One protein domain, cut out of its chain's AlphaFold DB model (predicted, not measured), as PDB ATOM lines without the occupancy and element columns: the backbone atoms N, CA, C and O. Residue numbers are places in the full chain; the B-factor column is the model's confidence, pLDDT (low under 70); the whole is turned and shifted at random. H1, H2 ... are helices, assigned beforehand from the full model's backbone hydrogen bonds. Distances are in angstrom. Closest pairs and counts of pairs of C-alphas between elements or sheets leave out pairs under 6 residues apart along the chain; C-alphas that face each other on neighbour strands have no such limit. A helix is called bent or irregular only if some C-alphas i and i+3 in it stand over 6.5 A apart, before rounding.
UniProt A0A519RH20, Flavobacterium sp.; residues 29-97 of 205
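AT A GLANCE: This is residues 29 to 97 of the 205 residues of a protein of Flavobacterium sp. (UniProt A0A519RH20). The longest helix, H2, makes a helical hairpin with H3, which folds back along it from a tight turn and splays away like a V. H4 lies across the open end of the hairpin, and H1 carries the length on past the start of H2, making a corner with it. The printed part has 69 residues with four named helices, H1 to H4 in chain order, and no named strand, an all-helix domain. It is loose, with a radius of gyration of the C-alphas of 13.8 A, and elongated, spanning 45 by 24 by 15 A.

HOW THE PARTS SIT: Start at H2, residues 42 to 62, and look along its residues 52 to 59, which alone touch H3, residues 65 to 79. The closest C-alphas, of Cys 55 and Ala 67, are 4.8 A apart, at a shallow tilt of 26 degrees, opposite ways. H4, residues 88 to 97, is close to H2 but not clearly touching, with C-alphas of Phe 45 and Leu 90 closest at 6.7 A. H3 and H4 only just touch, with 3 pairs of C-alphas within 8 A, Cys 79 and His 91 closest at 5.7 A, about perpendicular at 77 degrees. H1, residues 29 to 40, touches H4 with residues 37 to 38 alone, the C-alphas of Thr 38 and Met 93 closest at 5.9 A, at a steep tilt of 57 degrees. H1 and H3 are apart, and H1 and H2 meet only through their link. Each O i to N i+4 pair is within hydrogen-bond range in H2 and H4, against 6 of 8 in H1 and 9 of 11 in H3.

IN THESE COORDINATES: Find C-alpha 42 at (38.975, -8.656, 25.490); from there H2 runs 29.4 A to C-alpha 62 at (34.784, -1.659, 53.715). H3 covers 22.5 A and is irregular, C-alphas 72 and 75 being 7.0 A apart. H1 runs 18.8 A and H4 14.3 A, ending at C-alpha 97 at (47.413, -15.026, 31.263).

THE WHOLE: The C-alphas of Arg 29 and Met 62, the two farthest apart, are 46.0 A apart. The printed part has no cut; the links H1 to H2 and H2 to H3 are tight and H3 to H4 is short. The model's mean pLDDT over the printed part is 81.4, and residues 29 to 38 are under 70.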
ATOM      1  N   ARG A  29      53.674 -20.197  16.465       49.78
ATOM      2  CA  ARG A  29      52.554 -20.076  15.511       49.78
ATOM      3  C   ARG A  29      51.201 -20.399  16.148       49.78
ATOM      4  O   ARG A  29      50.247 -19.665  15.928       49.78
ATOM      5  N   ARG A  30      51.130 -21.433  16.998       54.81
ATOM      6  CA  ARG A  30      49.904 -21.768  17.748       54.81
ATOM      7  C   ARG A  30      49.522 -20.681  18.750       54.81
ATOM      8  O   ARG A  30      48.349 -20.352  18.850       54.81
ATOM      9  N   MET A  31      50.493 -20.072  19.435       54.62
ATOM     10  CA  MET A  31      50.217 -18.921  20.304       54.62
ATOM     11  C   MET A  31      49.723 -17.688  19.533       54.62
ATOM     12  O   MET A  31      48.981 -16.899  20.107       54.62
ATOM     13  N   GLY A  32      50.133 -17.501  18.274       56.59
ATOM     14  CA  GLY A  32      49.645 -16.423  17.406       56.59
ATOM     15  C   GLY A  32      48.150 -16.548  17.094       56.59
ATOM     16  O   GLY A  32      47.406 -15.605  17.352       56.59
ATOM     17  N   ASP A  33      47.709 -17.727  16.649       58.31
ATOM     18  CA  ASP A  33      46.294 -18.015  16.358       58.31
ATOM     19  C   ASP A  33      45.430 -18.056  17.634       58.31
ATOM     20  O   ASP A  33      44.304 -17.562  17.653       58.31
ATOM     21  N   GLU A  34      45.961 -18.577  18.750       58.59
ATOM     22  CA  GLU A  34      45.260 -18.563  20.043       58.59
ATOM     23  C   GLU A  34      45.020 -17.148  20.579       58.59
ATOM     24  O   GLU A  34      44.062 -16.932  21.322       58.59
ATOM     25  N   LEU A  35      45.878 -16.185  20.235       61.16
ATOM     26  CA  LEU A  35      45.696 -14.797  20.645       61.16
ATOM     27  C   LEU A  35      44.593 -14.113  19.844       61.16
ATOM     28  O   LEU A  35      43.869 -13.318  20.440       61.16
ATOM     29  N   ASP A  36      44.435 -14.439  18.561       64.88
ATOM     30  CA  ASP A  36      43.456 -13.806  17.672       64.88
ATOM     31  C   ASP A  36      42.009 -14.122  18.095       64.88
ATOM     32  O   ASP A  36      41.196 -13.216  18.277       64.88
ATOM     33  N   GLU A  37      41.712 -15.378  18.452       68.81
ATOM     34  CA  GLU A  37      40.408 -15.756  19.028       68.81
ATOM     35  C   GLU A  37      40.118 -15.040  20.362       68.81
ATOM     36  O   GLU A  37      38.982 -14.653  20.648       68.81
ATOM     37  N   THR A  38      41.144 -14.803  21.189       69.25
ATOM     38  CA  THR A  38      40.975 -14.108  22.479       69.25
ATOM     39  C   THR A  38      40.786 -12.594  22.342       69.25
ATOM     40  O   THR A  38      40.345 -11.951  23.299       69.25
ATOM     41  N   VAL A  39      41.059 -12.000  21.169       75.00
ATOM     42  CA  VAL A  39      40.808 -10.569  20.908       75.00
ATOM     43  C   VAL A  39      39.323 -10.246  21.077       75.00
ATOM     44  O   VAL A  39      38.992  -9.203  21.645       75.00
ATOM     45  N   VAL A  40      38.440 -11.161  20.665       75.06
ATOM     46  CA  VAL A  40      36.979 -10.996  20.717       75.06
ATOM     47  C   VAL A  40      36.473 -10.877  22.161       75.06
ATOM     48  O   VAL A  40      35.615 -10.048  22.457       75.06
ATOM     49  N   SER A  41      37.065 -11.623  23.099       80.56
ATOM     50  CA  SER A  41      36.673 -11.620  24.519       80.56
ATOM     51  C   SER A  41      37.366 -10.530  25.353       80.56
ATOM     52  O   SER A  41      37.122 -10.424  26.560       80.56
ATOM     53  N   ARG A  42      38.221  -9.688  24.755       84.25
ATOM     54  CA  ARG A  42      38.975  -8.656  25.490       84.25
ATOM     55  C   ARG A  42      38.063  -7.664  26.212       84.25
ATOM     56  O   ARG A  42      38.365  -7.274  27.339       84.25
ATOM     57  N   ALA A  43      36.954  -7.277  25.581       86.44
ATOM     58  CA  ALA A  43      35.976  -6.368  26.176       86.44
ATOM     59  C   ALA A  43      35.290  -6.999  27.399       86.44
ATOM     60  O   ALA A  43      35.274  -6.394  28.470       86.44
ATOM     61  N   ALA A  44      34.814  -8.241  27.266       88.44
ATOM     62  CA  ALA A  44      34.197  -8.990  28.361       88.44
ATOM     63  C   ALA A  44      35.162  -9.161  29.545       88.44
ATOM     64  O   ALA A  44      34.817  -8.857  30.683       88.44
ATOM     65  N   PHE A  45      36.415  -9.532  29.281       87.81
ATOM     66  CA  PHE A  45      37.431  -9.636  30.329       87.81
ATOM     67  C   PHE A  45      37.762  -8.298  30.983       87.81
ATOM     68  O   PHE A  45      38.015  -8.257  32.182       87.81
ATOM     69  N   GLY A  46      37.731  -7.194  30.233       89.44
ATOM     70  CA  GLY A  46      37.865  -5.851  30.795       89.44
ATOM     71  C   GLY A  46      36.784  -5.544  31.835       89.44
ATOM     72  O   GLY A  46      37.091  -4.998  32.896       89.44
ATOM     73  N   ILE A  47      35.540  -5.950  31.571       91.69
ATOM     74  CA  ILE A  47      34.423  -5.815  32.516       91.69
ATOM     75  C   ILE A  47      34.651  -6.698  33.748       91.69
ATOM     76  O   ILE A  47      34.583  -6.199  34.870       91.69
ATOM     77  N   VAL A  48      34.995  -7.975  33.552       89.19
ATOM     78  CA  VAL A  48      35.285  -8.916  34.653       89.19
ATOM     79  C   VAL A  48      36.429  -8.414  35.531       89.19
ATOM     80  O   VAL A  48      36.325  -8.424  36.755       89.19
ATOM     81  N   LYS A  49      37.503  -7.913  34.917       89.06
ATOM     82  CA  LYS A  49      38.629  -7.306  35.625       89.06
ATOM     83  C   LYS A  49      38.177  -6.095  36.439       89.06
ATOM     84  O   LYS A  49      38.549  -5.974  37.597       89.06
ATOM     85  N   SER A  50      37.359  -5.220  35.856       91.31
ATOM     86  CA  SER A  50      36.875  -4.017  36.546       91.31
ATOM     87  C   SER A  50      35.985  -4.371  37.740       91.31
ATOM     88  O   SER A  50      36.074  -3.732  38.786       91.31
ATOM     89  N   MET A  51      35.171  -5.422  37.608       90.75
ATOM     90  CA  MET A  51      34.389  -5.986  38.708       90.75
ATOM     91  C   MET A  51      35.300  -6.528  39.817       90.75
ATOM     92  O   MET A  51      35.097  -6.195  40.979       90.75
ATOM     93  N   ALA A  52      36.334  -7.302  39.469       86.81
ATOM     94  CA  ALA A  52      37.306  -7.811  40.436       86.81
ATOM     95  C   ALA A  52      38.076  -6.676  41.139       86.81
ATOM     96  O   ALA A  52      38.228  -6.697  42.357       86.81
ATOM     97  N   ASP A  53      38.499  -5.646  40.403       87.00
ATOM     98  CA  ASP A  53      39.180  -4.473  40.961       87.00
ATOM     99  C   ASP A  53      38.271  -3.708  41.941       87.00
ATOM    100  O   ASP A  53      38.732  -3.237  42.983       87.00
ATOM    101  N   TYR A  54      36.978  -3.590  41.623       89.25
ATOM    102  CA  TYR A  54      35.989  -2.980  42.510       89.25
ATOM    103  C   TYR A  54      35.790  -3.811  43.781       89.25
ATOM    104  O   TYR A  54      35.953  -3.281  44.879       89.25
ATOM    105  N   CYS A  55      35.520  -5.113  43.644       86.38
ATOM    106  CA  CYS A  55      35.346  -6.006  44.787       86.38
ATOM    107  C   CYS A  55      36.602  -6.059  45.665       86.38
ATOM    108  O   CYS A  55      36.484  -6.049  46.882       86.38
ATOM    109  N   SER A  56      37.805  -6.044  45.080       81.38
ATOM    110  CA  SER A  56      39.060  -6.049  45.845       81.38
ATOM    111  C   SER A  56      39.209  -4.791  46.700       81.38
ATOM    112  O   SER A  56      39.561  -4.876  47.876       81.38
ATOM    113  N   LYS A  57      38.886  -3.616  46.149       86.44
ATOM    114  CA  LYS A  57      38.897  -2.361  46.913       86.44
ATOM    115  C   LYS A  57      37.832  -2.347  48.004       86.44
ATOM    116  O   LYS A  57      38.104  -1.856  49.094       86.44
ATOM    117  N   ASP A  58      36.642  -2.861  47.714       87.25
ATOM    118  CA  ASP A  58      35.519  -2.879  48.652       87.25
ATOM    119  C   ASP A  58      35.758  -3.850  49.820       87.25
ATOM    120  O   ASP A  58      35.525  -3.512  50.980       87.25
ATOM    121  N   ALA A  59      36.338  -5.016  49.532       80.88
ATOM    122  CA  ALA A  59      36.811  -5.969  50.529       80.88
ATOM    123  C   ALA A  59      37.838  -5.343  51.484       80.88
ATOM    124  O   ALA A  59      37.689  -5.424  52.700       80.88
ATOM    125  N   ILE A  60      38.857  -4.663  50.942       77.38
ATOM    126  CA  ILE A  60      39.937  -4.071  51.745       77.38
ATOM    127  C   ILE A  60      39.453  -2.855  52.545       77.38
ATOM    128  O   ILE A  60      39.816  -2.701  53.709       77.38
ATOM    129  N   ASN A  61      38.662  -1.973  51.930       82.62
ATOM    130  CA  ASN A  61      38.312  -0.685  52.530       82.62
ATOM    131  C   ASN A  61      37.060  -0.749  53.409       82.62
ATOM    132  O   ASN A  61      36.964  -0.000  54.379       82.62
ATOM    133  N   MET A  62      36.089  -1.592  53.051       77.44
ATOM    134  CA  MET A  62      34.784  -1.659  53.715       77.44
ATOM    135  C   MET A  62      34.564  -2.978  54.467       77.44
ATOM    136  O   MET A  62      33.511  -3.150  55.077       77.44
ATOM    137  N   SER A  63      35.538  -3.901  54.448       80.19
ATOM    138  CA  SER A  63      35.437  -5.240  55.056       80.19
ATOM    139  C   SER A  63      34.182  -5.998  54.600       80.19
ATOM    140  O   SER A  63      33.513  -6.676  55.387       80.19
ATOM    141  N   ASN A  64      33.814  -5.835  53.326       84.81
ATOM    142  CA  ASN A  64      32.589  -6.399  52.777       84.81
ATOM    143  C   ASN A  64      32.743  -7.901  52.481       84.81
ATOM    144  O   ASN A  64      33.317  -8.301  51.467       84.81
ATOM    145  N   ILE A  65      32.111  -8.731  53.312       86.00
ATOM    146  CA  ILE A  65      32.110 -10.195  53.173       86.00
ATOM    147  C   ILE A  65      31.547 -10.701  51.836       86.00
ATOM    148  O   ILE A  65      31.860 -11.814  51.415       86.00
ATOM    149  N   PHE A  66      30.675  -9.934  51.174       87.56
ATOM    150  CA  PHE A  66      30.115 -10.322  49.881       87.56
ATOM    151  C   PHE A  66      31.123 -10.098  48.761       87.56
ATOM    152  O   PHE A  66      31.217 -10.936  47.867       87.56
ATOM    153  N   ALA A  67      31.904  -9.019  48.835       85.81
ATOM    154  CA  ALA A  67      32.976  -8.752  47.885       85.81
ATOM    155  C   ALA A  67      34.052  -9.849  47.957       85.81
ATOM    156  O   ALA A  67      34.419 -10.396  46.919       85.81
ATOM    157  N   ASP A  68      34.440 -10.264  49.168       76.75
ATOM    158  CA  ASP A  68      35.349 -11.401  49.384       76.75
ATOM    159  C   ASP A  68      34.804 -12.704  48.788       76.75
ATOM    160  O   ASP A  68      35.508 -13.440  48.099       76.75
ATOM    161  N   ARG A  69      33.514 -12.995  49.010       83.38
ATOM    162  CA  ARG A  69      32.872 -14.198  48.456       83.38
ATOM    163  C   ARG A  69      32.809 -14.178  46.933       83.38
ATOM    164  O   ARG A  69      32.942 -15.239  46.323       83.38
ATOM    165  N   ILE A  70      32.576 -13.016  46.325       86.81
ATOM    166  CA  ILE A  70      32.566 -12.872  44.866       86.81
ATOM    167  C   ILE A  70      33.968 -13.138  44.315       86.81
ATOM    168  O   ILE A  70      34.094 -13.947  43.399       86.81
ATOM    169  N   LEU A  71      35.011 -12.529  44.888       79.56
ATOM    170  CA  LEU A  71      36.394 -12.719  44.437       79.56
ATOM    171  C   LEU A  71      36.839 -14.185  44.544       79.56
ATOM    172  O   LEU A  71      37.272 -14.761  43.542       79.56
ATOM    173  N   ALA A  72      36.578 -14.822  45.690       77.62
ATOM    174  CA  ALA A  72      36.957 -16.212  45.938       77.62
ATOM    175  C   ALA A  72      36.309 -17.202  44.950       77.62
ATOM    176  O   ALA A  72      36.894 -18.231  44.609       77.62
ATOM    177  N   ASN A  73      35.092 -16.909  44.471       82.19
ATOM    178  CA  ASN A  73      34.376 -17.777  43.531       82.19
ATOM    179  C   ASN A  73      34.554 -17.384  42.061       82.19
ATOM    180  O   ASN A  73      34.287 -18.210  41.188       82.19
ATOM    181  N   LEU A  74      35.028 -16.172  41.763       82.50
ATOM    182  CA  LEU A  74      35.106 -15.652  40.397       82.50
ATOM    183  C   LEU A  74      35.938 -16.554  39.482       82.50
ATOM    184  O   LEU A  74      35.506 -16.893  38.383       82.50
ATOM    185  N   HIS A  75      37.106 -16.998  39.955       80.06
ATOM    186  CA  HIS A  75      37.943 -17.936  39.207       80.06
ATOM    187  C   HIS A  75      37.204 -19.253  38.930       80.06
ATOM    188  O   HIS A  75      37.235 -19.755  37.810       80.06
ATOM    189  N   ARG A  76      36.506 -19.807  39.933       81.12
ATOM    190  CA  ARG A  76      35.735 -21.048  39.774       81.12
ATOM    191  C   ARG A  76      34.631 -20.882  38.732       81.12
ATOM    192  O   ARG A  76      34.502 -21.734  37.867       81.12
ATOM    193  N   TRP A  77      33.884 -19.783  38.775       88.06
ATOM    194  CA  TRP A  77      32.780 -19.533  37.846       88.06
ATOM    195  C   TRP A  77      33.212 -19.334  36.393       88.06
ATOM    196  O   TRP A  77      32.412 -19.608  35.505       88.06
ATOM    197  N   ILE A  78      34.437 -18.859  36.148       85.06
ATOM    198  CA  ILE A  78      34.995 -18.711  34.793       85.06
ATOM    199  C   ILE A  78      35.514 -20.052  34.256       85.06
ATOM    200  O   ILE A  78      35.485 -20.276  33.051       85.06
ATOM    201  N   CYS A  79      36.013 -20.926  35.131       80.00
ATOM    202  CA  CYS A  79      36.647 -22.185  34.735       80.00
ATOM    203  C   CYS A  79      35.684 -23.383  34.685       80.00
ATOM    204  O   CYS A  79      36.013 -24.385  34.057       80.00
ATOM    205  N   ASP A  80      34.539 -23.308  35.366       86.69
ATOM    206  CA  ASP A  80      33.556 -24.392  35.470       86.69
ATOM    207  C   ASP A  80      32.530 -24.319  34.331       86.69
ATOM    208  O   ASP A  80      31.811 -23.330  34.227       86.69
ATOM    209  N   GLU A  81      32.445 -25.354  33.492       88.69
ATOM    210  CA  GLU A  81      31.551 -25.395  32.322       88.69
ATOM    211  C   GLU A  81      30.060 -25.383  32.699       88.69
ATOM    212  O   GLU A  81      29.226 -24.934  31.913       88.69
ATOM    213  N   GLU A  82      29.713 -25.831  33.910       90.25
ATOM    214  CA  GLU A  82      28.333 -25.817  34.415       90.25
ATOM    215  C   GLU A  82      27.908 -24.432  34.939       90.25
ATOM    216  O   GLU A  82      26.730 -24.178  35.219       90.25
ATOM    217  N   SER A  83      28.861 -23.508  35.079       89.19
ATOM    218  CA  SER A  83      28.600 -22.150  35.531       89.19
ATOM    219  C   SER A  83      27.866 -21.346  34.462       89.19
ATOM    220  O   SER A  83      28.263 -21.285  33.302       89.19
ATOM    221  N   LYS A  84      26.854 -20.579  34.876       88.00
ATOM    222  CA  LYS A  84      26.201 -19.593  33.992       88.00
ATOM    223  C   LYS A  84      27.131 -18.457  33.555       88.00
ATOM    224  O   LYS A  84      26.776 -17.693  32.665       88.00
ATOM    225  N   PHE A  85      28.275 -18.315  34.219       86.06
ATOM    226  CA  PHE A  85      29.307 -17.329  33.908       86.06
ATOM    227  C   PHE A  85      30.419 -17.903  33.012       86.06
ATOM    228  O   PHE A  85      31.406 -17.218  32.750       86.06
ATOM    229  N   TYR A  86      30.283 -19.160  32.573       88.69
ATOM    230  CA  TYR A  86      31.262 -19.811  31.722       88.69
ATOM    231  C   TYR A  86      31.253 -19.234  30.307       88.69
ATOM    232  O   TYR A  86      30.217 -19.174  29.644       88.69
ATOM    233  N   ASP A  87      32.440 -18.874  29.834       87.81
ATOM    234  CA  ASP A  87      32.717 -18.590  28.432       87.81
ATOM    235  C   ASP A  87      34.045 -19.282  28.071       87.81
ATOM    236  O   ASP A  87      35.077 -18.984  28.689       87.81
ATOM    237  N   PRO A  88      34.062 -20.201  27.086       88.06
ATOM    238  CA  PRO A  88      35.266 -20.937  26.713       88.06
ATOM    239  C   PRO A  88      36.407 -20.025  26.236       88.06
ATOM    240  O   PRO A  88      37.579 -20.327  26.482       88.06
ATOM    241  N   ILE A  89      36.102 -18.891  25.594       88.25
ATOM    242  CA  ILE A  89      37.118 -17.940  25.119       88.25
ATOM    243  C   ILE A  89      37.713 -17.183  26.311       88.25
ATOM    244  O   ILE A  89      38.935 -17.019  26.403       88.25
ATOM    245  N   LEU A  90      36.868 -16.780  27.263       86.62
ATOM    246  CA  LEU A  90      37.293 -16.131  28.503       86.62
ATOM    247  C   LEU A  90      38.170 -17.063  29.350       86.62
ATOM    248  O   LEU A  90      39.241 -16.656  29.810       86.62
ATOM    249  N   HIS A  91      37.757 -18.323  29.503       87.81
ATOM    250  CA  HIS A  91      38.514 -19.354  30.209       87.81
ATOM    251  C   HIS A  91      39.881 -19.597  29.550       87.81
ATOM    252  O   HIS A  91      40.916 -19.592  30.225       87.81
ATOM    253  N   LYS A  92      39.921 -19.732  28.217       87.94
ATOM    254  CA  LYS A  92      41.171 -19.865  27.449       87.94
ATOM    255  C   LYS A  92      42.095 -18.667  27.671       87.94
ATOM    256  O   LYS A  92      43.278 -18.851  27.973       87.94
ATOM    257  N   MET A  93      41.566 -17.445  27.593       86.31
ATOM    258  CA  MET A  93      42.350 -16.231  27.813       86.31
ATOM    259  C   MET A  93      42.905 -16.149  29.240       86.31
ATOM    260  O   MET A  93      44.091 -15.853  29.419       86.31
ATOM    261  N   LEU A  94      42.092 -16.465  30.253       85.06
ATOM    262  CA  LEU A  94      42.530 -16.518  31.648       85.06
ATOM    263  C   LEU A  94      43.679 -17.521  31.822       85.06
ATOM    264  O   LEU A  94      44.713 -17.179  32.392       85.06
ATOM    265  N   ASN A  95      43.558 -18.720  31.251       84.75
ATOM    266  CA  ASN A  95      44.606 -19.741  31.297       84.75
ATOM    267  C   ASN A  95      45.921 -19.276  30.654       84.75
ATOM    268  O   ASN A  95      47.004 -19.522  31.199       84.75
ATOM    269  N   ILE A  96      45.858 -18.580  29.517       85.25
ATOM    270  CA  ILE A  96      47.044 -18.008  28.863       85.25
ATOM    271  C   ILE A  96      47.702 -16.960  29.768       85.25
ATOM    272  O   ILE A  96      48.920 -16.997  29.975       85.25
ATOM    273  N   LEU A  97      46.913 -16.051  30.346       83.75
ATOM    274  CA  LEU A  97      47.413 -15.026  31.263       83.75
ATOM    275  C   LEU A  97      48.046 -15.647  32.512       83.75
ATOM    276  O   LEU A  97      49.154 -15.262  32.879       83.75
TER     277      LEU A  97